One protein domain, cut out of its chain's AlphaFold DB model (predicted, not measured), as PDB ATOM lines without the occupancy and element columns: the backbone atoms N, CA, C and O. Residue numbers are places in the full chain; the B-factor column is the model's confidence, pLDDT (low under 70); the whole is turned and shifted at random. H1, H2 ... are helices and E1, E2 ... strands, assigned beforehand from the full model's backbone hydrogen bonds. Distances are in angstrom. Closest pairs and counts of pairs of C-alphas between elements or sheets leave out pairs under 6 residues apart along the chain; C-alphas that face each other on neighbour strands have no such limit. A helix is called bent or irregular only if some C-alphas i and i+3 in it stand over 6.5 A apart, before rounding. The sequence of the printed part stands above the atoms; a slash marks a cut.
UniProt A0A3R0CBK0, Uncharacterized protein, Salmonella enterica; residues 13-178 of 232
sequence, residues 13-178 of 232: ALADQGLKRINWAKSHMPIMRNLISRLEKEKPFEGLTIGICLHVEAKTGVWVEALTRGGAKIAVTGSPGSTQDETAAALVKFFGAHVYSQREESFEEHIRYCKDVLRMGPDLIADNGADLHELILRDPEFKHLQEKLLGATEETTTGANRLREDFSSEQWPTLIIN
ATOM      1  N   ALA A  13     287.812 235.610 261.686       98.19
ATOM      2  CA  ALA A  13     288.532 234.384 261.339       98.19
ATOM      3  C   ALA A  13     288.253 233.914 259.897       98.19
ATOM      4  O   ALA A  13     289.067 233.198 259.311       98.19
ATOM      5  N   LEU A  14     287.153 234.370 259.286       98.06
ATOM      6  CA  LEU A  14     286.772 234.035 257.911       98.06
ATOM      7  C   LEU A  14     287.586 234.780 256.839       98.06
ATOM      8  O   LEU A  14     287.515 234.440 255.655       98.06
ATOM      9  N   ALA A  15     288.379 235.783 257.222       98.50
ATOM     10  CA  ALA A  15     289.032 236.689 256.280       98.50
ATOM     11  C   ALA A  15     289.943 235.981 255.261       98.50
ATOM     12  O   ALA A  15     289.952 236.341 254.084       98.50
ATOM     13  N   ASP A  16     290.695 234.956 255.673       98.56
ATOM     14  CA  ASP A  16     291.588 234.220 254.767       98.56
ATOM     15  C   ASP A  16     290.810 233.442 253.687       98.56
ATOM     16  O   ASP A  16     291.260 233.328 252.542       98.56
ATOM     17  N   GLN A  17     289.614 232.940 254.016       98.44
ATOM     18  CA  GLN A  17     288.706 232.330 253.042       98.44
ATOM     19  C   GLN A  17     288.136 233.385 252.089       98.44
ATOM     20  O   GLN A  17     288.137 233.174 250.873       98.44
ATOM     21  N   GLY A  18     287.707 234.533 252.617       98.56
ATOM     22  CA  GLY A  18     287.219 235.645 251.804       98.56
ATOM     23  C   GLY A  18     288.264 236.157 250.819       98.56
ATOM     24  O   GLY A  18     287.960 236.336 249.641       98.56
ATOM     25  N   LEU A  19     289.525 236.281 251.245       98.69
ATOM     26  CA  LEU A  19     290.616 236.705 250.368       98.69
ATOM     27  C   LEU A  19     290.818 235.731 249.196       98.69
ATOM     28  O   LEU A  19     291.031 236.165 248.062       98.69
ATOM     29  N   LYS A  20     290.707 234.416 249.432       98.62
ATOM     30  CA  LYS A  20     290.764 233.410 248.355       98.62
ATOM     31  C   LYS A  20     289.624 233.599 247.352       98.62
ATOM     32  O   LYS A  20     289.878 233.561 246.149       98.62
ATOM     33  N   ARG A  21     288.398 233.858 247.823       98.44
ATOM     34  CA  ARG A  21     287.231 234.115 246.958       98.44
ATOM     35  C   ARG A  21     287.387 235.399 246.143       98.44
ATOM     36  O   ARG A  21     287.144 235.381 244.939       98.44
ATOM     37  N   ILE A  22     287.850 236.484 246.766       98.62
ATOM     38  CA  ILE A  22     288.123 237.759 246.084       98.62
ATOM     39  C   ILE A  22     289.192 237.561 245.002       98.62
ATOM     40  O   ILE A  22     289.010 237.988 243.864       98.62
ATOM     41  N   ASN A  23     290.281 236.852 245.309       98.44
ATOM     42  CA  ASN A  23     291.327 236.568 244.324       98.44
ATOM     43  C   ASN A  23     290.833 235.676 243.175       98.44
ATOM     44  O   ASN A  23     291.192 235.918 242.019       98.44
ATOM     45  N   TRP A  24     289.976 234.693 243.464       98.25
ATOM     46  CA  TRP A  24     289.318 233.891 242.433       98.25
ATOM     47  C   TRP A  24     288.464 234.760 241.505       98.25
ATOM     48  O   TRP A  24     288.653 234.717 240.288       98.25
ATOM     49  N   ALA A  25     287.598 235.617 242.055       97.88
ATOM     50  CA  ALA A  25     286.802 236.556 241.264       97.88
ATOM     51  C   ALA A  25     287.702 237.476 240.420       97.88
ATOM     52  O   ALA A  25     287.535 237.575 239.205       97.88
ATOM     53  N   LYS A  26     288.749 238.054 241.024       98.06
ATOM     54  CA  LYS A  26     289.727 238.916 240.342       98.06
ATOM     55  C   LYS A  26     290.410 238.220 239.160       98.06
ATOM     56  O   LYS A  26     290.667 238.859 238.134       98.06
ATOM     57  N   SER A  27     290.679 236.915 239.249       97.50
ATOM     58  CA  SER A  27     291.259 236.136 238.143       97.50
ATOM     59  C   SER A  27     290.333 236.011 236.916       97.50
ATOM     60  O   SER A  27     290.824 235.840 235.799       97.50
ATOM     61  N   HIS A  28     289.034 236.278 237.080       95.94
ATOM     62  CA  HIS A  28     288.024 236.279 236.015       95.94
ATOM     63  C   HIS A  28     287.523 237.688 235.637       95.94
ATOM     64  O   HIS A  28     286.676 237.825 234.762       95.94
ATOM     65  N   MET A  29     288.067 238.751 236.245       96.38
ATOM     66  CA  MET A  29     287.684 240.147 235.983       96.38
ATOM     67  C   MET A  29     288.856 240.939 235.361       96.38
ATOM     68  O   MET A  29     289.453 241.789 236.027       96.38
ATOM     69  N   PRO A  30     289.239 240.683 234.091       94.81
ATOM     70  CA  PRO A  30     290.431 241.281 233.476       94.81
ATOM     71  C   PRO A  30     290.382 242.813 233.399       94.81
ATOM     72  O   PRO A  30     291.405 243.460 233.617       94.81
ATOM     73  N   ILE A  31     289.197 243.391 233.159       94.94
ATOM     74  CA  ILE A  31     288.993 244.849 233.156       94.94
ATOM     75  C   ILE A  31     289.315 245.426 234.538       94.94
ATOM     76  O   ILE A  31     290.077 246.385 234.643       94.94
ATOM     77  N   MET A  32     288.821 244.793 235.605       97.31
ATOM     78  CA  MET A  32     289.101 245.231 236.972       97.31
ATOM     79  C   MET A  32     290.578 245.107 237.332       97.31
ATOM     80  O   MET A  32     291.119 246.016 237.943       97.31
ATOM     81  N   ARG A  33     291.273 244.042 236.915       97.00
ATOM     82  CA  ARG A  33     292.726 243.927 237.150       97.00
ATOM     83  C   ARG A  33     293.519 245.067 236.512       97.00
ATOM     84  O   ARG A  33     294.457 245.584 237.121       97.00
ATOM     85  N   ASN A  34     293.153 245.449 235.288       97.19
ATOM     86  CA  ASN A  34     293.782 246.580 234.614       97.19
ATOM     87  C   ASN A  34     293.471 247.895 235.345       97.19
ATOM     88  O   ASN A  34     294.385 248.676 235.601       97.19
ATOM     89  N   LEU A  35     292.215 248.082 235.764       97.06
ATOM     90  CA  LEU A  35     291.789 249.253 236.527       97.06
ATOM     91  C   LEU A  35     292.525 249.366 237.868       97.06
ATOM     92  O   LEU A  35     293.054 250.429 238.158       97.06
ATOM     93  N   ILE A  36     292.641 248.276 238.633       98.06
ATOM     94  CA  ILE A  36     293.431 248.194 239.874       98.06
ATOM     95  C   ILE A  36     294.860 248.696 239.626       98.06
ATOM     96  O   ILE A  36     295.331 249.586 240.327       98.06
ATOM     97  N   SER A  37     295.521 248.180 238.583       97.69
ATOM     98  CA  SER A  37     296.904 248.552 238.243       97.69
ATOM     99  C   SER A  37     297.054 250.027 237.854       97.69
ATOM    100  O   SER A  37     298.127 250.608 238.030       97.69
ATOM    101  N   ARG A  38     296.007 250.625 237.274       98.25
ATOM    102  CA  ARG A  38     295.974 252.046 236.912       98.25
ATOM    103  C   ARG A  38     295.716 252.921 238.138       98.25
ATOM    104  O   ARG A  38     296.497 253.832 238.400       98.25
ATOM    105  N   LEU A  39     294.677 252.608 238.912       98.19
ATOM    106  CA  LEU A  39     294.283 253.364 240.102       98.19
ATOM    107  C   LEU A  39     295.379 253.369 241.170       98.19
ATOM    108  O   LEU A  39     295.600 254.400 241.787       98.19
ATOM    109  N   GLU A  40     296.118 252.272 241.337       98.06
ATOM    110  CA  GLU A  40     297.248 252.208 242.275       98.06
ATOM    111  C   GLU A  40     298.368 253.212 241.951       98.06
ATOM    112  O   GLU A  40     299.053 253.697 242.852       98.06
ATOM    113  N   LYS A  41     298.548 253.544 240.665       98.25
ATOM    114  CA  LYS A  41     299.541 254.529 240.212       98.25
ATOM    115  C   LYS A  41     299.009 255.954 240.283       98.25
ATOM    116  O   LYS A  41     299.740 256.851 240.681       98.25
ATOM    117  N   GLU A  42     297.768 256.154 239.845       98.25
ATOM    118  CA  GLU A  42     297.151 257.480 239.720       98.25
ATOM    119  C   GLU A  42     296.620 258.016 241.053       98.25
ATOM    120  O   GLU A  42     296.536 259.227 241.219       98.25
ATOM    121  N   LYS A  43     296.251 257.120 241.977       98.31
ATOM    122  CA  LYS A  43     295.618 257.411 243.270       98.31
ATOM    123  C   LYS A  43     294.558 258.527 243.218       98.31
ATOM    124  O   LYS A  43     294.608 259.467 244.010       98.31
ATOM    125  N   PRO A  44     293.573 258.448 242.305       98.06
ATOM    126  CA  PRO A  44     292.644 259.554 242.081       98.06
ATOM    127  C   PRO A  44     291.698 259.814 243.261       98.06
ATOM    128  O   PRO A  44     291.016 260.834 243.274       98.06
ATOM    129  N   PHE A  45     291.631 258.899 244.232       98.31
ATOM    130  CA  PHE A  45     290.767 259.003 245.403       98.31
ATOM    131  C   PHE A  45     291.545 259.303 246.689       98.31
ATOM    132  O   PHE A  45     290.992 259.166 247.779       98.31
ATOM    133  N   GLU A  46     292.821 259.682 246.587       98.44
ATOM    134  CA  GLU A  46     293.632 260.032 247.751       98.44
ATOM    135  C   GLU A  46     292.980 261.163 248.561       98.44
ATOM    136  O   GLU A  46     292.646 262.225 248.039       98.44
ATOM    137  N   GLY A  47     292.769 260.903 249.853       97.44
ATOM    138  CA  GLY A  47     292.115 261.836 250.773       97.44
ATOM    139  C   GLY A  47     290.584 261.823 250.737       97.44
ATOM    140  O   GLY A  47     289.979 262.470 251.590       97.44
ATOM    141  N   LEU A  48     289.957 261.076 249.821       98.38
ATOM    142  CA  LEU A  48     288.501 260.951 249.748       98.38
ATOM    143  C   LEU A  48     287.992 259.762 250.568       98.38
ATOM    144  O   LEU A  48     288.599 258.687 250.600       98.38
ATOM    145  N   THR A  49     286.830 259.943 251.190       98.50
ATOM    146  CA  THR A  49     286.052 258.866 251.806       98.50
ATOM    147  C   THR A  49     284.897 258.473 250.888       98.50
ATOM    148  O   THR A  49     284.117 259.328 250.474       98.50
ATOM    149  N   ILE A  50     284.762 257.182 250.583       98.69
ATOM    150  CA  ILE A  50     283.669 256.646 249.764       98.69
ATOM    151  C   ILE A  50     282.773 255.772 250.645       98.69
ATOM    152  O   ILE A  50     283.241 254.794 251.237       98.69
ATOM    153  N   GLY A  51     281.496 256.141 250.730       98.50
ATOM    154  CA  GLY A  51     280.450 255.378 251.407       98.50
ATOM    155  C   GLY A  51     279.722 254.467 250.422       98.50
ATOM    156  O   GLY A  51     279.338 254.906 249.345       98.50
ATOM    157  N   ILE A  52     279.548 253.195 250.755       98.44
ATOM    158  CA  ILE A  52     279.011 252.194 249.830       98.44
ATOM    159  C   ILE A  52     277.857 251.448 250.502       98.44
ATOM    160  O   ILE A  52     278.027 250.915 251.597       98.44
ATOM    161  N   CYS A  53     276.716 251.359 249.826       97.69
ATOM    162  CA  CYS A  53     275.646 250.412 250.124       97.69
ATOM    163  C   CYS A  53     275.459 249.520 248.895       97.69
ATOM    164  O   CYS A  53     274.945 249.951 247.867       97.69
ATOM    165  N   LEU A  54     275.979 248.295 248.963       95.94
ATOM    166  CA  LEU A  54     275.957 247.337 247.859       95.94
ATOM    167  C   LEU A  54     276.157 245.926 248.413       95.94
ATOM    168  O   LEU A  54     276.888 245.752 249.382       95.94
ATOM    169  N   HIS A  55     275.596 244.903 247.763       95.75
ATOM    170  CA  HIS A  55     275.838 243.501 248.126       95.75
ATOM    171  C   HIS A  55     277.327 243.210 248.398       95.75
ATOM    172  O   HIS A  55     278.180 243.405 247.526       95.75
ATOM    173  N   VAL A  56     277.655 242.718 249.598       97.25
ATOM    174  CA  VAL A  56     279.043 242.424 249.992       97.25
ATOM    175  C   VAL A  56     279.405 241.009 249.557       97.25
ATOM    176  O   VAL A  56     279.249 240.035 250.290       97.25
ATOM    177  N   GLU A  57     279.907 240.897 248.332       96.75
ATOM    178  CA  GLU A  57     280.307 239.636 247.706       96.75
ATOM    179  C   GLU A  57     281.737 239.707 247.162       96.75
ATOM    180  O   GLU A  57     282.316 240.784 247.020       96.75
ATOM    181  N   ALA A  58     282.305 238.562 246.773       97.69
ATOM    182  CA  ALA A  58     283.671 238.502 246.246       97.69
ATOM    183  C   ALA A  58     283.946 239.506 245.104       97.69
ATOM    184  O   ALA A  58     285.023 240.100 245.069       97.69
ATOM    185  N   LYS A  59     282.974 239.737 244.204       95.62
ATOM    186  CA  LYS A  59     283.081 240.722 243.110       95.62
ATOM    187  C   LYS A  59     283.149 242.167 243.619       95.62
ATOM    188  O   LYS A  59     283.995 242.932 243.159       95.62
ATOM    189  N   THR A  60     282.342 242.498 244.624       96.81
ATOM    190  CA  THR A  60     282.412 243.768 245.358       96.81
ATOM    191  C   THR A  60     283.767 243.914 246.035       96.81
ATOM    192  O   THR A  60     284.361 244.984 245.988       96.81
ATOM    193  N   GLY A  61     284.330 242.821 246.558       98.19
ATOM    194  CA  GLY A  61     285.672 242.830 247.132       98.19
ATOM    195  C   GLY A  61     286.781 243.200 246.143       98.19
ATOM    196  O   GLY A  61     287.696 243.936 246.504       98.19
ATOM    197  N   VAL A  62     286.677 242.780 244.876       98.62
ATOM    198  CA  VAL A  62     287.615 243.204 243.814       98.62
ATOM    199  C   VAL A  62     287.490 244.702 243.530       98.62
ATOM    200  O   VAL A  62     288.487 245.376 243.273       98.62
ATOM    201  N   TRP A  63     286.269 245.233 243.567       97.94
ATOM    202  CA  TRP A  63     286.026 246.657 243.367       97.94
ATOM    203  C   TRP A  63     286.519 247.501 244.546       97.94
ATOM    204  O   TRP A  63     287.232 248.477 244.325       97.94
ATOM    205  N   VAL A  64     286.265 247.074 245.785       98.25
ATOM    206  CA  VAL A  64     286.800 247.724 246.992       98.25
ATOM    207  C   VAL A  64     288.333 247.704 246.998       98.25
ATOM    208  O   VAL A  64     288.934 248.739 247.270       98.25
ATOM    209  N   GLU A  65     288.985 246.600 246.599       98.31
ATOM    210  CA  GLU A  65     290.447 246.577 246.400       98.31
ATOM    211  C   GLU A  65     290.902 247.685 245.437       98.31
ATOM    212  O   GLU A  65     291.892 248.369 245.702       98.31
ATOM    213  N   ALA A  66     290.184 247.876 244.325       98.44
ATOM    214  CA  ALA A  66     290.515 248.892 243.333       98.44
ATOM    215  C   ALA A  66     290.405 250.316 243.899       98.44
ATOM    216  O   ALA A  66     291.308 251.124 243.675       98.44
ATOM    217  N   LEU A  67     289.340 250.613 244.650       98.50
ATOM    218  CA  LEU A  67     289.135 251.932 245.257       98.50
ATOM    219  C   LEU A  67     290.154 252.214 246.368       98.50
ATOM    220  O   LEU A  67     290.766 253.283 246.366       98.50
ATOM    221  N   THR A  68     290.397 251.247 247.260       98.06
ATOM    222  CA  THR A  68     291.401 251.370 248.327       98.06
ATOM    223  C   THR A  68     292.794 251.595 247.741       98.06
ATOM    224  O   THR A  68     293.503 252.505 248.167       98.06
ATOM    225  N   ARG A  69     293.203 250.821 246.723       98.12
ATOM    226  CA  ARG A  69     294.491 251.057 246.041       98.12
ATOM    227  C   ARG A  69     294.529 252.396 245.311       98.12
ATOM    228  O   ARG A  69     295.592 252.999 245.220       98.12
ATOM    229  N   GLY A  70     293.376 252.874 244.850       98.44
ATOM    230  CA  GLY A  70     293.184 254.226 244.336       98.44
ATOM    231  C   GLY A  70     293.294 255.340 245.384       98.44
ATOM    232  O   GLY A  70     293.144 256.500 245.015       98.44
ATOM    233  N   GLY A  71     293.563 255.018 246.653       98.19
ATOM    234  CA  GLY A  71     293.789 255.980 247.735       98.19
ATOM    235  C   GLY A  71     292.555 256.303 248.580       98.19
ATOM    236  O   GLY A  71     292.672 257.094 249.515       98.19
ATOM    237  N   ALA A  72     291.399 255.700 248.283       98.44
ATOM    238  CA  ALA A  72     290.158 255.976 248.996       98.44
ATOM    239  C   ALA A  72     290.143 255.355 250.399       98.44
ATOM    240  O   ALA A  72     290.562 254.210 250.598       98.44
ATOM    241  N   LYS A  73     289.533 256.062 251.352       98.44
ATOM    242  CA  LYS A  73     289.028 255.465 252.591       98.44
ATOM    243  C   LYS A  73     287.625 254.914 252.338       98.44
ATOM    244  O   LYS A  73     286.748 255.657 251.910       98.44
ATOM    245  N   ILE A  74     287.396 253.634 252.616       98.38
ATOM    246  CA  ILE A  74     286.122 252.972 252.300       98.38
ATOM    247  C   ILE A  74     285.309 252.706 253.563       98.38
ATOM    248  O   ILE A  74     285.835 252.158 254.532       98.38
ATOM    249  N   ALA A  75     284.020 253.039 253.513       98.25
ATOM    250  CA  ALA A  75     282.999 252.549 254.429       98.25
ATOM    251  C   ALA A  75     281.914 251.824 253.625       98.25
ATOM    252  O   ALA A  75     281.409 252.383 252.658       98.25
ATOM    253  N   VAL A  76     281.573 250.586 253.982       98.06
ATOM    254  CA  VAL A  76     280.667 249.744 253.188       98.06
ATOM    255  C   VAL A  76     279.670 248.978 254.052       98.06
ATOM    256  O   VAL A  76     280.036 248.406 255.077       98.06
ATOM    257  N   THR A  77     278.423 248.932 253.594       97.62
ATOM    258  CA  THR A  77     277.358 248.049 254.078       97.62
ATOM    259  C   THR A  77     276.786 247.224 252.928       97.62
ATOM    260  O   THR A  77     276.884 247.611 251.761       97.62
ATOM    261  N   GLY A  78     276.215 246.072 253.273       94.31
ATOM    262  CA  GLY A  78     275.465 245.203 252.377       94.31
ATOM    263  C   GLY A  78     273.992 245.575 252.295       94.31
ATOM    264  O   GLY A  78     273.535 246.495 252.968       94.31
ATOM    265  N   SER A  79     273.257 244.810 251.492       88.88
ATOM    266  CA  SER A  79     271.791 244.739 251.547       88.88
ATOM    267  C   SER A  79     271.365 243.504 252.359       88.88
ATOM    268  O   SER A  79     272.098 242.499 252.336       88.88
ATOM    269  N   PRO A  80     270.168 243.495 252.973       89.00
ATOM    270  CA  PRO A  80     269.719 242.382 253.808       89.00
ATOM    271  C   PRO A  80     269.832 241.023 253.101       89.00
ATOM    272  O   PRO A  80     269.398 240.861 251.960       89.00
ATOM    273  N   GLY A  81     270.455 240.038 253.755       88.88
ATOM    274  CA  GLY A  81     270.600 238.672 253.228       88.88
ATOM    275  C   GLY A  81     271.695 238.462 252.171       88.88
ATOM    276  O   GLY A  81     272.011 237.318 251.829       88.88
ATOM    277  N   SER A  82     272.294 239.535 251.644       90.38
ATOM    278  CA  SER A  82     273.219 239.447 250.503       90.38
ATOM    279  C   SER A  82     274.685 239.247 250.886       90.38
ATOM    280  O   SER A  82     275.471 238.730 250.090       90.38
ATOM    281  N   THR A  83     275.063 239.627 252.105       96.75
ATOM    282  CA  THR A  83     276.460 239.621 252.536       96.75
ATOM    283  C   THR A  83     277.039 238.207 252.608       96.75
ATOM    284  O   THR A  83     276.430 237.265 253.124       96.75
ATOM    285  N   GLN A  84     278.244 238.062 252.059       97.94
ATOM    286  CA  GLN A  84     279.130 236.919 252.256       97.94
ATOM    287  C   GLN A  84     280.074 237.277 253.409       97.94
ATOM    288  O   GLN A  84     280.994 238.081 253.228       97.94
ATOM    289  N   ASP A  85     279.826 236.714 254.593       98.12
ATOM    290  CA  ASP A  85     280.510 237.075 255.846       98.12
ATOM    291  C   ASP A  85     282.042 236.969 255.736       98.12
ATOM    292  O   ASP A  85     282.783 237.802 256.258       98.12
ATOM    293  N   GLU A  86     282.537 235.988 254.981       98.38
ATOM    294  CA  GLU A  86     283.958 235.824 254.704       98.38
ATOM    295  C   GLU A  86     284.531 236.960 253.851       98.38
ATOM    296  O   GLU A  86     285.657 237.403 254.088       98.38
ATOM    297  N   THR A  87     283.756 237.478 252.893       98.50
ATOM    298  CA  THR A  87     284.152 238.641 252.085       98.50
ATOM    299  C   THR A  87     284.223 239.878 252.972       98.50
ATOM    300  O   THR A  87     285.224 240.590 252.921       98.50
ATOM    301  N   ALA A  88     283.217 240.103 253.824       98.19
ATOM    302  CA  ALA A  88     283.210 241.209 254.782       98.19
ATOM    303  C   ALA A  88     284.458 241.180 255.687       98.19
ATOM    304  O   ALA A  88     285.151 242.188 255.826       98.19
ATOM    305  N   ALA A  89     284.817 240.006 256.215       98.50
ATOM    306  CA  ALA A  89     286.028 239.833 257.014       98.50
ATOM    307  C   ALA A  89     287.319 240.131 256.231       98.50
ATOM    308  O   ALA A  89     288.232 240.780 256.749       98.50
ATOM    309  N   ALA A  90     287.402 239.702 254.968       98.62
ATOM    310  CA  ALA A  90     288.560 239.973 254.120       98.62
ATOM    311  C   ALA A  90     288.727 241.468 253.811       98.62
ATOM    312  O   ALA A  90     289.856 241.965 253.809       98.62
ATOM    313  N   LEU A  91     287.618 242.179 253.590       98.38
ATOM    314  CA  LEU A  91     287.591 243.627 253.377       98.38
ATOM    315  C   LEU A  91     288.194 244.402 254.545       98.38
ATOM    316  O   LEU A  91     289.036 245.276 254.325       98.38
ATOM    317  N   VAL A  92     287.845 244.024 255.773       98.00
ATOM    318  CA  VAL A  92     288.443 244.632 256.965       98.00
ATOM    319  C   VAL A  92     289.926 244.264 257.077       98.00
ATOM    320  O   VAL A  92     290.781 245.148 257.123       98.00
ATOM    321  N   LYS A  93     290.259 242.964 257.077       98.12
ATOM    322  CA  LYS A  93     291.616 242.479 257.399       98.12
ATOM    323  C   LYS A  93     292.677 242.865 256.365       98.12
ATOM    324  O   LYS A  93     293.803 243.170 256.745       98.12
ATOM    325  N   PHE A  94     292.354 242.794 255.072       98.19
ATOM    326  CA  PHE A  94     293.349 242.905 253.996       98.19
ATOM    327  C   PHE A  94     293.265 244.202 253.198       98.19
ATOM    328  O   PHE A  94     294.246 244.571 252.554       98.19
ATOM    329  N   PHE A  95     292.121 244.884 253.236       96.88
ATOM    330  CA  PHE A  95     291.889 246.097 252.453       96.88
ATOM    331  C   PHE A  95     291.608 247.327 253.325       96.88
ATOM    332  O   PHE A  95     291.412 248.411 252.784       96.88
ATOM    333  N   GLY A  96     291.610 247.185 254.658       95.38
ATOM    334  CA  GLY A  96     291.445 248.300 255.595       95.38
ATOM    335  C   GLY A  96     290.112 249.038 255.454       95.38
ATOM    336  O   GLY A  96     290.018 250.203 255.835       95.38
ATOM    337  N   ALA A  97     289.100 248.393 254.867       97.25
ATOM    338  CA  ALA A  97     287.777 248.975 254.711       97.25
ATOM    339  C   ALA A  97     287.002 248.903 256.034       97.25
ATOM    340  O   ALA A  97     287.074 247.910 256.760       97.25
ATOM    341  N   HIS A  98     286.211 249.935 256.314       97.94
ATOM    342  CA  HIS A  98     285.245 249.933 257.405       97.94
ATOM    343  C   HIS A  98     283.981 249.219 256.930       97.94
ATOM    344  O   HIS A  98     283.261 249.738 256.079       97.94
ATOM    345  N   VAL A  99     283.725 248.010 257.422       98.00
ATOM    346  CA  VAL A  99     282.602 247.186 256.955       98.00
ATOM    347  C   VAL A  99     281.554 247.089 258.047       98.00
ATOM    348  O   VAL A  99     281.884 246.680 259.156       98.00
ATOM    349  N   TYR A 100     280.308 247.413 257.726       97.19
ATOM    350  CA  TYR A 100     279.150 247.282 258.606       97.19
ATOM    351  C   TYR A 100     278.122 246.410 257.895       97.19
ATOM    352  O   TYR A 100     277.260 246.925 257.204       97.19
ATOM    353  N   SER A 101     278.263 245.088 257.947       95.38
ATOM    354  CA  SER A 101     277.254 244.195 257.371       95.38
ATOM    355  C   SER A 101     277.460 242.755 257.806       95.38
ATOM    356  O   SER A 101     278.593 242.300 258.003       95.38
ATOM    357  N   GLN A 102     276.354 242.027 257.907       95.44
ATOM    358  CA  GLN A 102     276.341 240.595 258.179       95.44
ATOM    359  C   GLN A 102     275.293 239.920 257.296       95.44
ATOM    360  O   GLN A 102     274.299 240.533 256.911       95.44
ATOM    361  N   ARG A 103     275.494 238.639 256.973       94.38
ATOM    362  CA  ARG A 103     274.539 237.886 256.148       94.38
ATOM    363  C   ARG A 103     273.127 237.875 256.736       94.38
ATOM    364  O   ARG A 103     272.157 237.977 255.995       94.38
ATOM    365  N   GLU A 104     273.027 237.718 258.049       93.06
ATOM    366  CA  GLU A 104     271.768 237.572 258.787       93.06
ATOM    367  C   GLU A 104     271.398 238.874 259.514       93.06
ATOM    368  O   GLU A 104     271.101 238.859 260.704       93.06
ATOM    369  N   GLU A 105     271.457 240.011 258.814       92.50
ATOM    370  CA  GLU A 105     271.035 241.310 259.357       92.50
ATOM    371  C   GLU A 105     269.513 241.519 259.246       92.50
ATOM    372  O   GLU A 105     268.896 241.173 258.232       92.50
ATOM    373  N   SER A 106     268.898 242.104 260.282       94.69
ATOM    374  CA  SER A 106     267.519 242.606 260.187       94.69
ATOM    375  C   SER A 106     267.450 243.892 259.353       94.69
ATOM    376  O   SER A 106     268.462 244.549 259.102       94.69
ATOM    377  N   PHE A 107     266.245 244.302 258.952       93.44
ATOM    378  CA  PHE A 107     266.067 245.583 258.264       93.44
ATOM    379  C   PHE A 107     266.477 246.774 259.149       93.44
ATOM    380  O   PHE A 107     267.136 247.700 258.683       93.44
ATOM    381  N   GLU A 108     266.157 246.747 260.444       94.88
ATOM    382  CA  GLU A 108     266.588 247.783 261.389       94.88
ATOM    383  C   GLU A 108     268.113 247.835 261.524       94.88
ATOM    384  O   GLU A 108     268.697 248.919 261.630       94.88
ATOM    385  N   GLU A 109     268.771 246.674 261.509       95.50
ATOM    386  CA  GLU A 109     270.228 246.601 261.528       95.50
ATOM    387  C   GLU A 109     270.844 247.135 260.241       95.50
ATOM    388  O   GLU A 109     271.801 247.901 260.322       95.50
ATOM    389  N   HIS A 110     270.261 246.808 259.089       96.56
ATOM    390  CA  HIS A 110     270.664 247.349 257.796       96.56
ATOM    391  C   HIS A 110     270.604 248.882 257.785       96.56
ATOM    392  O   HIS A 110     271.598 249.541 257.482       96.56
ATOM    393  N   ILE A 111     269.490 249.476 258.228       97.12
ATOM    394  CA  ILE A 111     269.381 250.938 258.325       97.12
ATOM    395  C   ILE A 111     270.432 251.506 259.288       97.12
ATOM    396  O   ILE A 111     271.049 252.529 258.993       97.12
ATOM    397  N   ARG A 112     270.699 250.844 260.422       96.75
ATOM    398  CA  ARG A 112     271.782 251.245 261.335       96.75
ATOM    399  C   ARG A 112     273.154 251.195 260.649       96.75
ATOM    400  O   ARG A 112     273.929 252.128 260.834       96.75
ATOM    401  N   TYR A 113     273.437 250.173 259.846       97.50
ATOM    402  CA  TYR A 113     274.688 250.060 259.095       97.50
ATOM    403  C   TYR A 113     274.826 251.127 258.010       97.50
ATOM    404  O   TYR A 113     275.890 251.735 257.897       97.50
ATOM    405  N   CYS A 114     273.749 251.452 257.293       98.06
ATOM    406  CA  CYS A 114     273.716 252.596 256.381       98.06
ATOM    407  C   CYS A 114     274.071 253.903 257.112       98.06
ATOM    408  O   CYS A 114     274.898 254.682 256.635       98.06
ATOM    409  N   LYS A 115     273.532 254.117 258.319       98.06
ATOM    410  CA  LYS A 115     273.906 255.267 259.159       98.06
ATOM    411  C   LYS A 115     275.375 255.234 259.580       98.06
ATOM    412  O   LYS A 115     276.027 256.273 259.555       98.06
ATOM    413  N   ASP A 116     275.912 254.073 259.945       97.75
ATOM    414  CA  ASP A 116     277.328 253.931 260.307       97.75
ATOM    415  C   ASP A 116     278.264 254.220 259.120       97.75
ATOM    416  O   ASP A 116     279.299 254.864 259.306       97.75
ATOM    417  N   VAL A 117     277.867 253.861 257.893       98.19
ATOM    418  CA  VAL A 117     278.555 254.285 256.660       98.19
ATOM    419  C   VAL A 117     278.528 255.810 256.514       98.19
ATOM    420  O   VAL A 117     279.578 256.418 256.308       98.19
ATOM    421  N   LEU A 118     277.368 256.454 256.669       98.12
ATOM    422  CA  LEU A 118     277.248 257.912 256.525       98.12
ATOM    423  C   LEU A 118     277.980 258.695 257.629       98.12
ATOM    424  O   LEU A 118     278.547 259.754 257.359       98.12
ATOM    425  N   ARG A 119     278.060 258.158 258.854       97.44
ATOM    426  CA  ARG A 119     278.837 258.744 259.967       97.44
ATOM    427  C   ARG A 119     280.335 258.831 259.688       97.44
ATOM    428  O   ARG A 119     281.025 259.613 260.341       97.44
ATOM    429  N   MET A 120     280.841 258.073 258.716       96.56
ATOM    430  CA  MET A 120     282.228 258.188 258.258       96.56
ATOM    431  C   MET A 120     282.484 259.457 257.433       96.56
ATOM    432  O   MET A 120     283.639 259.751 257.131       96.56
ATOM    433  N   GLY A 121     281.436 260.222 257.111       96.81
ATOM    434  CA  GLY A 121     281.519 261.502 256.417       96.81
ATOM    435  C   GLY A 121     281.956 261.378 254.956       96.81
ATOM    436  O   GLY A 121     282.917 262.062 254.587       96.81
ATOM    437  N   PRO A 122     281.305 260.524 254.141       98.06
ATOM    438  CA  PRO A 122     281.710 260.276 252.764       98.06
ATOM    439  C   PRO A 122     281.699 261.553 251.914       98.06
ATOM    440  O   PRO A 122     280.832 262.412 252.062       98.06
ATOM    441  N   ASP A 123     282.673 261.655 251.015       98.44
ATOM    442  CA  ASP A 123     282.744 262.672 249.961       98.44
ATOM    443  C   ASP A 123     282.069 262.171 248.674       98.44
ATOM    444  O   ASP A 123     281.586 262.966 247.873       98.44
ATOM    445  N   LEU A 124     282.004 260.848 248.491       98.44
ATOM    446  CA  LEU A 124     281.290 260.166 247.412       98.44
ATOM    447  C   LEU A 124     280.458 259.021 247.988       98.44
ATOM    448  O   LEU A 124     280.906 258.354 248.925       98.44
ATOM    449  N   ILE A 125     279.301 258.734 247.389       98.25
ATOM    450  CA  ILE A 125     278.530 257.526 247.715       98.25
ATOM    451  C   ILE A 125     278.283 256.634 246.498       98.25
ATOM    452  O   ILE A 125     278.150 257.109 245.373       98.25
ATOM    453  N   ALA A 126     278.198 255.331 246.730       97.88
ATOM    454  CA  ALA A 126     277.720 254.362 245.754       97.88
ATOM    455  C   ALA A 126     276.614 253.525 246.385       97.88
ATOM    456  O   ALA A 126     276.833 252.884 247.412       97.88
ATOM    457  N   ASP A 127     275.434 253.560 245.785       96.06
ATOM    458  CA  ASP A 127     274.210 253.042 246.375       96.06
ATOM    459  C   ASP A 127     273.556 251.981 245.480       96.06
ATOM    460  O   ASP A 127     273.758 251.924 244.258       96.06
ATOM    461  N   ASN A 128     272.785 251.117 246.125       94.19
ATOM    462  CA  ASN A 128     272.029 250.040 245.517       94.19
ATOM    463  C   ASN A 128     270.666 250.001 246.197       94.19
ATOM    464  O   ASN A 128     270.491 249.387 247.249       94.19
ATOM    465  N   GLY A 129     269.713 250.694 245.582       92.56
ATOM    466  CA  GLY A 129     268.361 250.828 246.097       92.56
ATOM    467  C   GLY A 129     268.033 252.218 246.630       92.56
ATOM    468  O   GLY A 129     266.860 252.435 246.898       92.56
ATOM    469  N   ALA A 130     268.976 253.166 246.677       94.81
ATOM    470  CA  ALA A 130     268.819 254.545 247.160       94.81
ATOM    471  C   ALA A 130     268.649 254.726 248.690       94.81
ATOM    472  O   ALA A 130     268.114 255.746 249.132       94.81
ATOM    473  N   ASP A 131     269.097 253.780 249.521       96.31
ATOM    474  CA  ASP A 131     268.934 253.884 250.981       96.31
ATOM    475  C   ASP A 131     269.907 254.887 251.629       96.31
ATOM    476  O   ASP A 131     269.530 255.585 252.576       96.31
ATOM    477  N   LEU A 132     271.132 255.038 251.103       97.19
ATOM    478  CA  LEU A 132     272.033 256.110 251.549       97.19
ATOM    479  C   LEU A 132     271.495 257.475 251.121       97.19
ATOM    480  O   LEU A 132     271.489 258.404 251.933       97.19
ATOM    481  N   HIS A 133     271.012 257.582 249.880       96.19
ATOM    482  CA  HIS A 133     270.397 258.808 249.363       96.19
ATOM    483  C   HIS A 133     269.216 259.238 250.238       96.19
ATOM    484  O   HIS A 133     269.175 260.376 250.713       96.19
ATOM    485  N   GLU A 134     268.295 258.314 250.535       95.06
ATOM    486  CA  GLU A 134     267.135 258.613 251.370       95.06
ATOM    487  C   GLU A 134     267.538 259.107 252.764       95.06
ATOM    488  O   GLU A 134     266.994 260.108 253.242       95.06
ATOM    489  N   LEU A 135     268.505 258.449 253.409       96.38
ATOM    490  CA  LEU A 135     268.977 258.856 254.731       96.38
ATOM    491  C   LEU A 135     269.606 260.252 254.712       96.38
ATOM    492  O   LEU A 135     269.320 261.049 255.604       96.38
ATOM    493  N   ILE A 136     270.407 260.587 253.699       95.81
ATOM    494  CA  ILE A 136     270.993 261.929 253.568       95.81
ATOM    495  C   ILE A 136     269.904 262.997 253.390       95.81
ATOM    496  O   ILE A 136     270.017 264.098 253.937       95.81
ATOM    497  N   LEU A 137     268.843 262.690 252.641       92.69
ATOM    498  CA  LEU A 137     267.762 263.633 252.351       92.69
ATOM    499  C   LEU A 137     266.802 263.827 253.526       92.69
ATOM    500  O   LEU A 137     266.351 264.950 253.773       92.69
ATOM    501  N   ARG A 138     266.469 262.743 254.232       92.88
ATOM    502  CA  ARG A 138     265.373 262.720 255.211       92.88
ATOM    503  C   ARG A 138     265.835 262.741 256.661       92.88
ATOM    504  O   ARG A 138     265.090 263.237 257.505       92.88
ATOM    505  N   ASP A 139     267.017 262.215 256.971       95.94
ATOM    506  CA  ASP A 139     267.501 262.146 258.347       95.94
ATOM    507  C   ASP A 139     268.278 263.426 258.720       95.94
ATOM    508  O   ASP A 139     269.309 263.734 258.108       95.94
ATOM    509  N   PRO A 140     267.834 264.185 259.744       95.94
ATOM    510  CA  PRO A 140     268.531 265.387 260.195       95.94
ATOM    511  C   PRO A 140     269.998 265.162 260.582       95.94
ATOM    512  O   PRO A 140     270.786 266.104 260.488       95.94
ATOM    513  N   GLU A 141     270.376 263.944 260.994       97.31
ATOM    514  CA  GLU A 141     271.762 263.586 261.326       97.31
ATOM    515  C   GLU A 141     272.705 263.812 260.130       97.31
ATOM    516  O   GLU A 141     273.821 264.309 260.300       97.31
ATOM    517  N   PHE A 142     272.240 263.529 258.910       96.88
ATOM    518  CA  PHE A 142     273.065 263.507 257.697       96.88
ATOM    519  C   PHE A 142     272.831 264.689 256.762       96.88
ATOM    520  O   PHE A 142     273.484 264.788 255.727       96.88
ATOM    521  N   LYS A 143     271.982 265.648 257.150       93.75
ATOM    522  CA  LYS A 143     271.681 266.835 256.337       93.75
ATOM    523  C   LYS A 143     272.930 267.633 255.932       93.75
ATOM    524  O   LYS A 143     272.979 268.193 254.847       93.75
ATOM    525  N   HIS A 144     273.958 267.646 256.779       93.88
ATOM    526  CA  HIS A 144     275.238 268.302 256.496       93.88
ATOM    527  C   HIS A 144     276.010 267.680 255.313       93.88
ATOM    528  O   HIS A 144     276.868 268.340 254.734       93.88
ATOM    529  N   LEU A 145     275.720 266.428 254.939       96.00
ATOM    530  CA  LEU A 145     276.334 265.771 253.782       96.00
ATOM    531  C   LEU A 145     275.763 266.276 252.454       96.00
ATOM    532  O   LEU A 145     276.464 266.192 251.451       96.00
ATOM    533  N   GLN A 146     274.556 266.856 252.443       92.56
ATOM    534  CA  GLN A 146     273.928 267.380 251.220       92.56
ATOM    535  C   GLN A 146     274.788 268.458 250.544       92.56
ATOM    536  O   GLN A 146     274.855 268.513 249.322       92.56
ATOM    537  N   GLU A 147     275.486 269.272 251.341       90.50
ATOM    538  CA  GLU A 147     276.372 270.338 250.854       90.50
ATOM    539  C   GLU A 147     277.811 269.854 250.599       90.50
ATOM    540  O   GLU A 147     278.575 270.518 249.901       90.50
ATOM    541  N   LYS A 148     278.202 268.716 251.191       92.69
ATOM    542  CA  LYS A 148     279.578 268.195 251.149       92.69
ATOM    543  C   LYS A 148     279.796 267.177 250.027       92.69
ATOM    544  O   LYS A 148     280.911 267.071 249.519       92.69
ATOM    545  N   LEU A 149     278.769 266.402 249.676       96.00
ATOM    546  CA  LEU A 149     278.883 265.318 248.704       96.00
ATOM    547  C   LEU A 149     279.299 265.840 247.328       96.00
ATOM    548  O   LEU A 149     278.648 266.699 246.736       96.00
ATOM    549  N   LEU A 150     280.378 265.267 246.801       96.81
ATOM    550  CA  LEU A 150     280.903 265.575 245.473       96.81
ATOM    551  C   LEU A 150     280.106 264.872 244.371       96.81
ATOM    552  O   LEU A 150     280.099 265.324 243.226       96.81
ATOM    553  N   GLY A 151     279.455 263.760 244.706       96.12
ATOM    554  CA  GLY A 151     278.619 263.005 243.790       96.12
ATOM    555  C   GLY A 151     278.271 261.614 244.300       96.12
ATOM    556  O   GLY A 151     278.780 261.145 245.323       96.12
ATOM    557  N   ALA A 152     277.398 260.955 243.551       96.94
ATOM    558  CA  ALA A 152     276.858 259.655 243.890       96.94
ATOM    559  C   ALA A 152     276.675 258.756 242.664       96.94
ATOM    560  O   ALA A 152     276.640 259.220 241.520       96.94
ATOM    561  N   THR A 153     276.505 257.459 242.904       96.56
ATOM    562  CA  THR A 153     276.016 256.512 241.898       96.56
ATOM    563  C   THR A 153     274.868 255.678 242.445       96.56
ATOM    564  O   THR A 153     274.919 255.291 243.609       96.56
ATOM    565  N   GLU A 154     273.904 255.317 241.599       95.31
ATOM    566  CA  GLU A 154     272.833 254.363 241.928       95.31
ATOM    567  C   GLU A 154     272.809 253.217 240.912       95.31
ATOM    568  O   GLU A 154     272.770 253.445 239.695       95.31
ATOM    569  N   GLU A 155     272.852 251.978 241.404       91.12
ATOM    570  CA  GLU A 155     273.009 250.798 240.553       91.12
ATOM    571  C   GLU A 155     271.698 250.197 240.030       91.12
ATOM    572  O   GLU A 155     271.692 249.607 238.945       91.12
ATOM    573  N   THR A 156     270.589 250.343 240.754       88.94
ATOM    574  CA  THR A 156     269.362 249.577 240.494       88.94
ATOM    575  C   THR A 156     268.276 250.380 239.792       88.94
ATOM    576  O   THR A 156     268.207 251.604 239.876       88.94
ATOM    577  N   THR A 157     267.360 249.673 239.123       87.50
ATOM    578  CA  THR A 157     266.132 250.281 238.589       87.50
ATOM    579  C   THR A 157     265.269 250.873 239.703       87.50
ATOM    580  O   THR A 157     264.762 251.979 239.551       87.50
ATOM    581  N   THR A 158     265.111 250.159 240.821       90.12
ATOM    582  CA  THR A 158     264.273 250.600 241.944       90.12
ATOM    583  C   THR A 158     264.810 251.877 242.572       90.12
ATOM    584  O   THR A 158     264.061 252.839 242.713       90.12
ATOM    585  N   GLY A 159     266.109 251.919 242.884       91.62
ATOM    586  CA  GLY A 159     266.746 253.128 243.393       91.62
ATOM    587  C   GLY A 159     266.665 254.267 242.381       91.62
ATOM    588  O   GLY A 159     266.260 255.364 242.738       91.62
ATOM    589  N   ALA A 160     266.910 254.006 241.092       90.88
ATOM    590  CA  ALA A 160     266.758 255.020 240.048       90.88
ATOM    591  C   ALA A 160     265.340 255.617 239.981       90.88
ATOM    592  O   ALA A 160     265.191 256.816 239.753       90.88
ATOM    593  N   ASN A 161     264.300 254.801 240.167       90.81
ATOM    594  CA  ASN A 161     262.920 255.284 240.197       90.81
ATOM    595  C   ASN A 161     262.647 256.105 241.462       90.81
ATOM    596  O   ASN A 161     262.150 257.219 241.330       90.81
ATOM    597  N   ARG A 162     263.080 255.635 242.646       91.38
ATOM    598  CA  ARG A 162     263.022 256.415 243.901       91.38
ATOM    599  C   ARG A 162     263.681 257.786 243.722       91.38
ATOM    600  O   ARG A 162     263.090 258.805 244.057       91.38
ATOM    601  N   LEU A 163     264.862 257.840 243.103       89.88
ATOM    602  CA  LEU A 163     265.570 259.096 242.835       89.88
ATOM    603  C   LEU A 163     264.783 260.050 241.928       89.88
ATOM    604  O   LEU A 163     264.724 261.251 242.183       89.88
ATOM    605  N   ARG A 164     264.150 259.532 240.872       87.94
ATOM    606  CA  ARG A 164     263.394 260.358 239.916       87.94
ATOM    607  C   ARG A 164     262.028 260.800 240.442       87.94
ATOM    608  O   ARG A 164     261.586 261.893 240.100       87.94
ATOM    609  N   GLU A 165     261.359 259.948 241.210       86.38
ATOM    610  CA  GLU A 165     259.982 260.152 241.666       86.38
ATOM    611  C   GLU A 165     259.942 260.871 243.019       86.38
ATOM    612  O   GLU A 165     259.236 261.869 243.169       86.38
ATOM    613  N   ASP A 166     260.752 260.412 243.974       74.44
ATOM    614  CA  ASP A 166     260.700 260.855 245.368       74.44
ATOM    615  C   ASP A 166     261.767 261.905 245.707       74.44
ATOM    616  O   ASP A 166     261.602 262.659 246.671       74.44
ATOM    617  N   PHE A 167     262.848 261.983 244.919       70.69
ATOM    618  CA  PHE A 167     264.041 262.777 245.239       70.69
ATOM    619  C   PHE A 167     264.459 263.738 244.114       70.69
ATOM    620  O   PHE A 167     265.634 263.958 243.850       70.69
ATOM    621  N   SER A 168     263.492 264.410 243.485       60.94
ATOM    622  CA  SER A 168     263.739 265.409 242.420       60.94
ATOM    623  C   SER A 168     264.585 266.640 242.822       60.94
ATOM    624  O   SER A 168     264.828 267.514 241.990       60.94
ATOM    625  N   SER A 169     265.025 266.730 244.081       60.88
ATOM    626  CA  SER A 169     265.718 267.873 244.685       60.88
ATOM    627  C   SER A 169     267.105 267.551 245.259       60.88
ATOM    628  O   SER A 169     267.621 268.351 246.047       60.88
ATOM    629  N   GLU A 170     267.720 266.418 244.895       67.25
ATOM    630  CA  GLU A 170     269.100 266.127 245.315       67.25
ATOM    631  C   GLU A 170     270.059 267.252 244.914       67.25
ATOM    632  O   GLU A 170     269.989 267.799 243.812       67.25
ATOM    633  N   GLN A 171     270.952 267.612 245.837       79.50
ATOM    634  CA  GLN A 171     271.864 268.745 245.664       79.50
ATOM    635  C   GLN A 171     273.231 268.347 245.090       79.50
ATOM    636  O   GLN A 171     274.024 269.223 244.746       79.50
ATOM    637  N   TRP A 172     273.502 267.047 244.953       91.06
ATOM    638  CA  TRP A 172     274.742 266.508 244.395       91.06
ATOM    639  C   TRP A 172     274.481 265.781 243.067       91.06
ATOM    640  O   TRP A 172     273.367 265.326 242.806       91.06
ATOM    641  N   PRO A 173     275.494 265.661 242.192       93.00
ATOM    642  CA  PRO A 173     275.346 264.924 240.944       93.00
ATOM    643  C   PRO A 173     275.288 263.411 241.197       93.00
ATOM    644  O   PRO A 173     276.230 262.832 241.740       93.00
ATOM    645  N   THR A 174     274.225 262.763 240.721       93.44
ATOM    646  CA  THR A 174     274.033 261.310 240.835       93.44
ATOM    647  C   THR A 174     274.062 260.643 239.457       93.44
ATOM    648  O   THR A 174     273.269 260.972 238.572       93.44
ATOM    649  N   LEU A 175     274.978 259.691 239.250       93.94
ATOM    650  CA  LEU A 175     275.038 258.869 238.038       93.94
ATOM    651  C   LEU A 175     274.214 257.588 238.217       93.94
ATOM    652  O   LEU A 175     274.579 256.697 238.985       93.94
ATOM    653  N   ILE A 176     273.149 257.449 237.431       92.81
ATOM    654  CA  ILE A 176     272.329 256.234 237.407       92.81
ATOM    655  C   ILE A 176     273.001 255.186 236.508       92.81
ATOM    656  O   ILE A 176     272.911 255.238 235.277       92.81
ATOM    657  N   ILE A 177     273.675 254.207 237.114       90.19
ATOM    658  CA  ILE A 177     274.416 253.155 236.396       90.19
ATOM    659  C   ILE A 177     273.458 252.279 235.582       90.19
ATOM    660  O   ILE A 177     273.802 251.858 234.470       90.19
ATOM    661  N   ASN A 178     272.242 252.052 236.087       84.56
ATOM    662  CA  ASN A 178     271.209 251.269 235.406       84.56
ATOM    663  C   ASN A 178     270.820 251.826 234.023       84.56
ATOM    664  O   ASN A 178     270.391 251.072 233.152       84.56
TER     665      ASN A 178
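AT A GLANCE: This is residues 13 to 178 of the 232 residues of an uncharacterized protein of Salmonella enterica (UniProt A0A3R0CBK0). A twisted sheet of five parallel strands stands between two groups of helices. On one side H2, H3 and H4 run side by side, with H3 and H4 meeting the sheet at its E2 end and H1 crossing outside H3 and H4; on the other side H5 packs over E2 and E1, H7 over E4 and E5, with H6 between H5 and H7. The printed part has 166 residues, with seven named helices and five named strands in the order H1 H2 E1 H3 E2 H4 H5 E3 H6 E4 H7 E5. The sheet's order is E2 E1 E3 E4 E5, all parallel, and the class is mixed, helices and strands. The whole is compact, with a radius of gyration of the C-alphas of 15.3 A and spans of 41 by 37 by 26 A.

IN THESE COORDINATES: H1 is residues 13 to 27, 23.4 A long, and begins at C-alpha 13 at (288.532, 234.384, 261.339). It is irregular: C-alphas 13 and 16 are 7.2 A apart. H2 is residues 30 to 42, 18.6 A. E1 is residues 49 to 53, 13.5 A, with C-alpha 49 at (286.052, 258.866, 251.806). H3, residues 58 to 69, measures 16.6 A, and E2, residues 73 to 77, 13.9 A. H4 is residues 85 to 95, 14.9 A, and H5 residues 107 to 119, 18.4 A. Then come E3, residues 124 to 127, H6, residues 131 to 138, E4, residues 151 to 154, and H7, residues 157 to 165. E5, residues 174 to 176, ends at C-alpha 176 at (272.329, 256.234, 237.407).

HOW THE PARTS SIT: In the sheet E2 and E5 are edge strands, and from edge to edge the strands' lines turn by 54 degrees. E2 and E1 have N 52 and O 75 within hydrogen-bond range at 2.8 A; E1 and E3 have N 51 and O 124 at 2.9 A. E3 and E4 have N 127 and O 153 at 2.8 A, and E4 and E5 have N 175 and O 152 at 2.9 A. E1, H3, E2, then E3, H6, E4, then E4, H7, E5 are strand-helix-strand units, two parallel neighbour strands with a helix between, each with a right-handed crossover. H5 runs along the strands at a height of 7.8 A over the sheet, over E2 and only just over E1, which has 3 of its C-alphas; the closest C-alphas of H5 and E2 are those of Val 117 and Ala 75, 5.3 A. H7 is on the same face at a height of 8.6 A, and only just stands up from the sheet, rising 41 degrees. H6 only grazes the sheet with residues 131 to 133 and touches H5, closest at Leu 132 and Cys 114, their C-alphas 6.2 A apart. H3 grazes the sheet with residues 64 to 68, and H4 with residues 88 to 95. H3 touches H2 at a shallow tilt of 19 degrees, the same way, with the C-alphas of Ala 66 and Ile 36 closest at 4.6 A. H3 touches H4 at a shallow tilt of 16 degrees, the same way, with the C-alphas of Ala 58 and Thr 87 closest at 5.9 A. H1 touches H4 about perpendicular, at 82 degrees, with the C-alphas of Ala 15 and Ala 90 closest at 4.0 A. Every O i to N i+4 pair is within hydrogen-bond range in H3, H4, H5, H6 and H7, against 10 of 11 in H1 and 8 of 9 in H2.

THE WHOLE: The two C-alphas farthest apart, those of Ala 13 and Ser 168, are 44.0 A apart. The printed part has no cut. The links from H4 to H5, 11 residues, and from H6 to E4, 12 residues, are long. The mean pLDDT of the printed part is 95.1, and residues 168 to 170 are under 70.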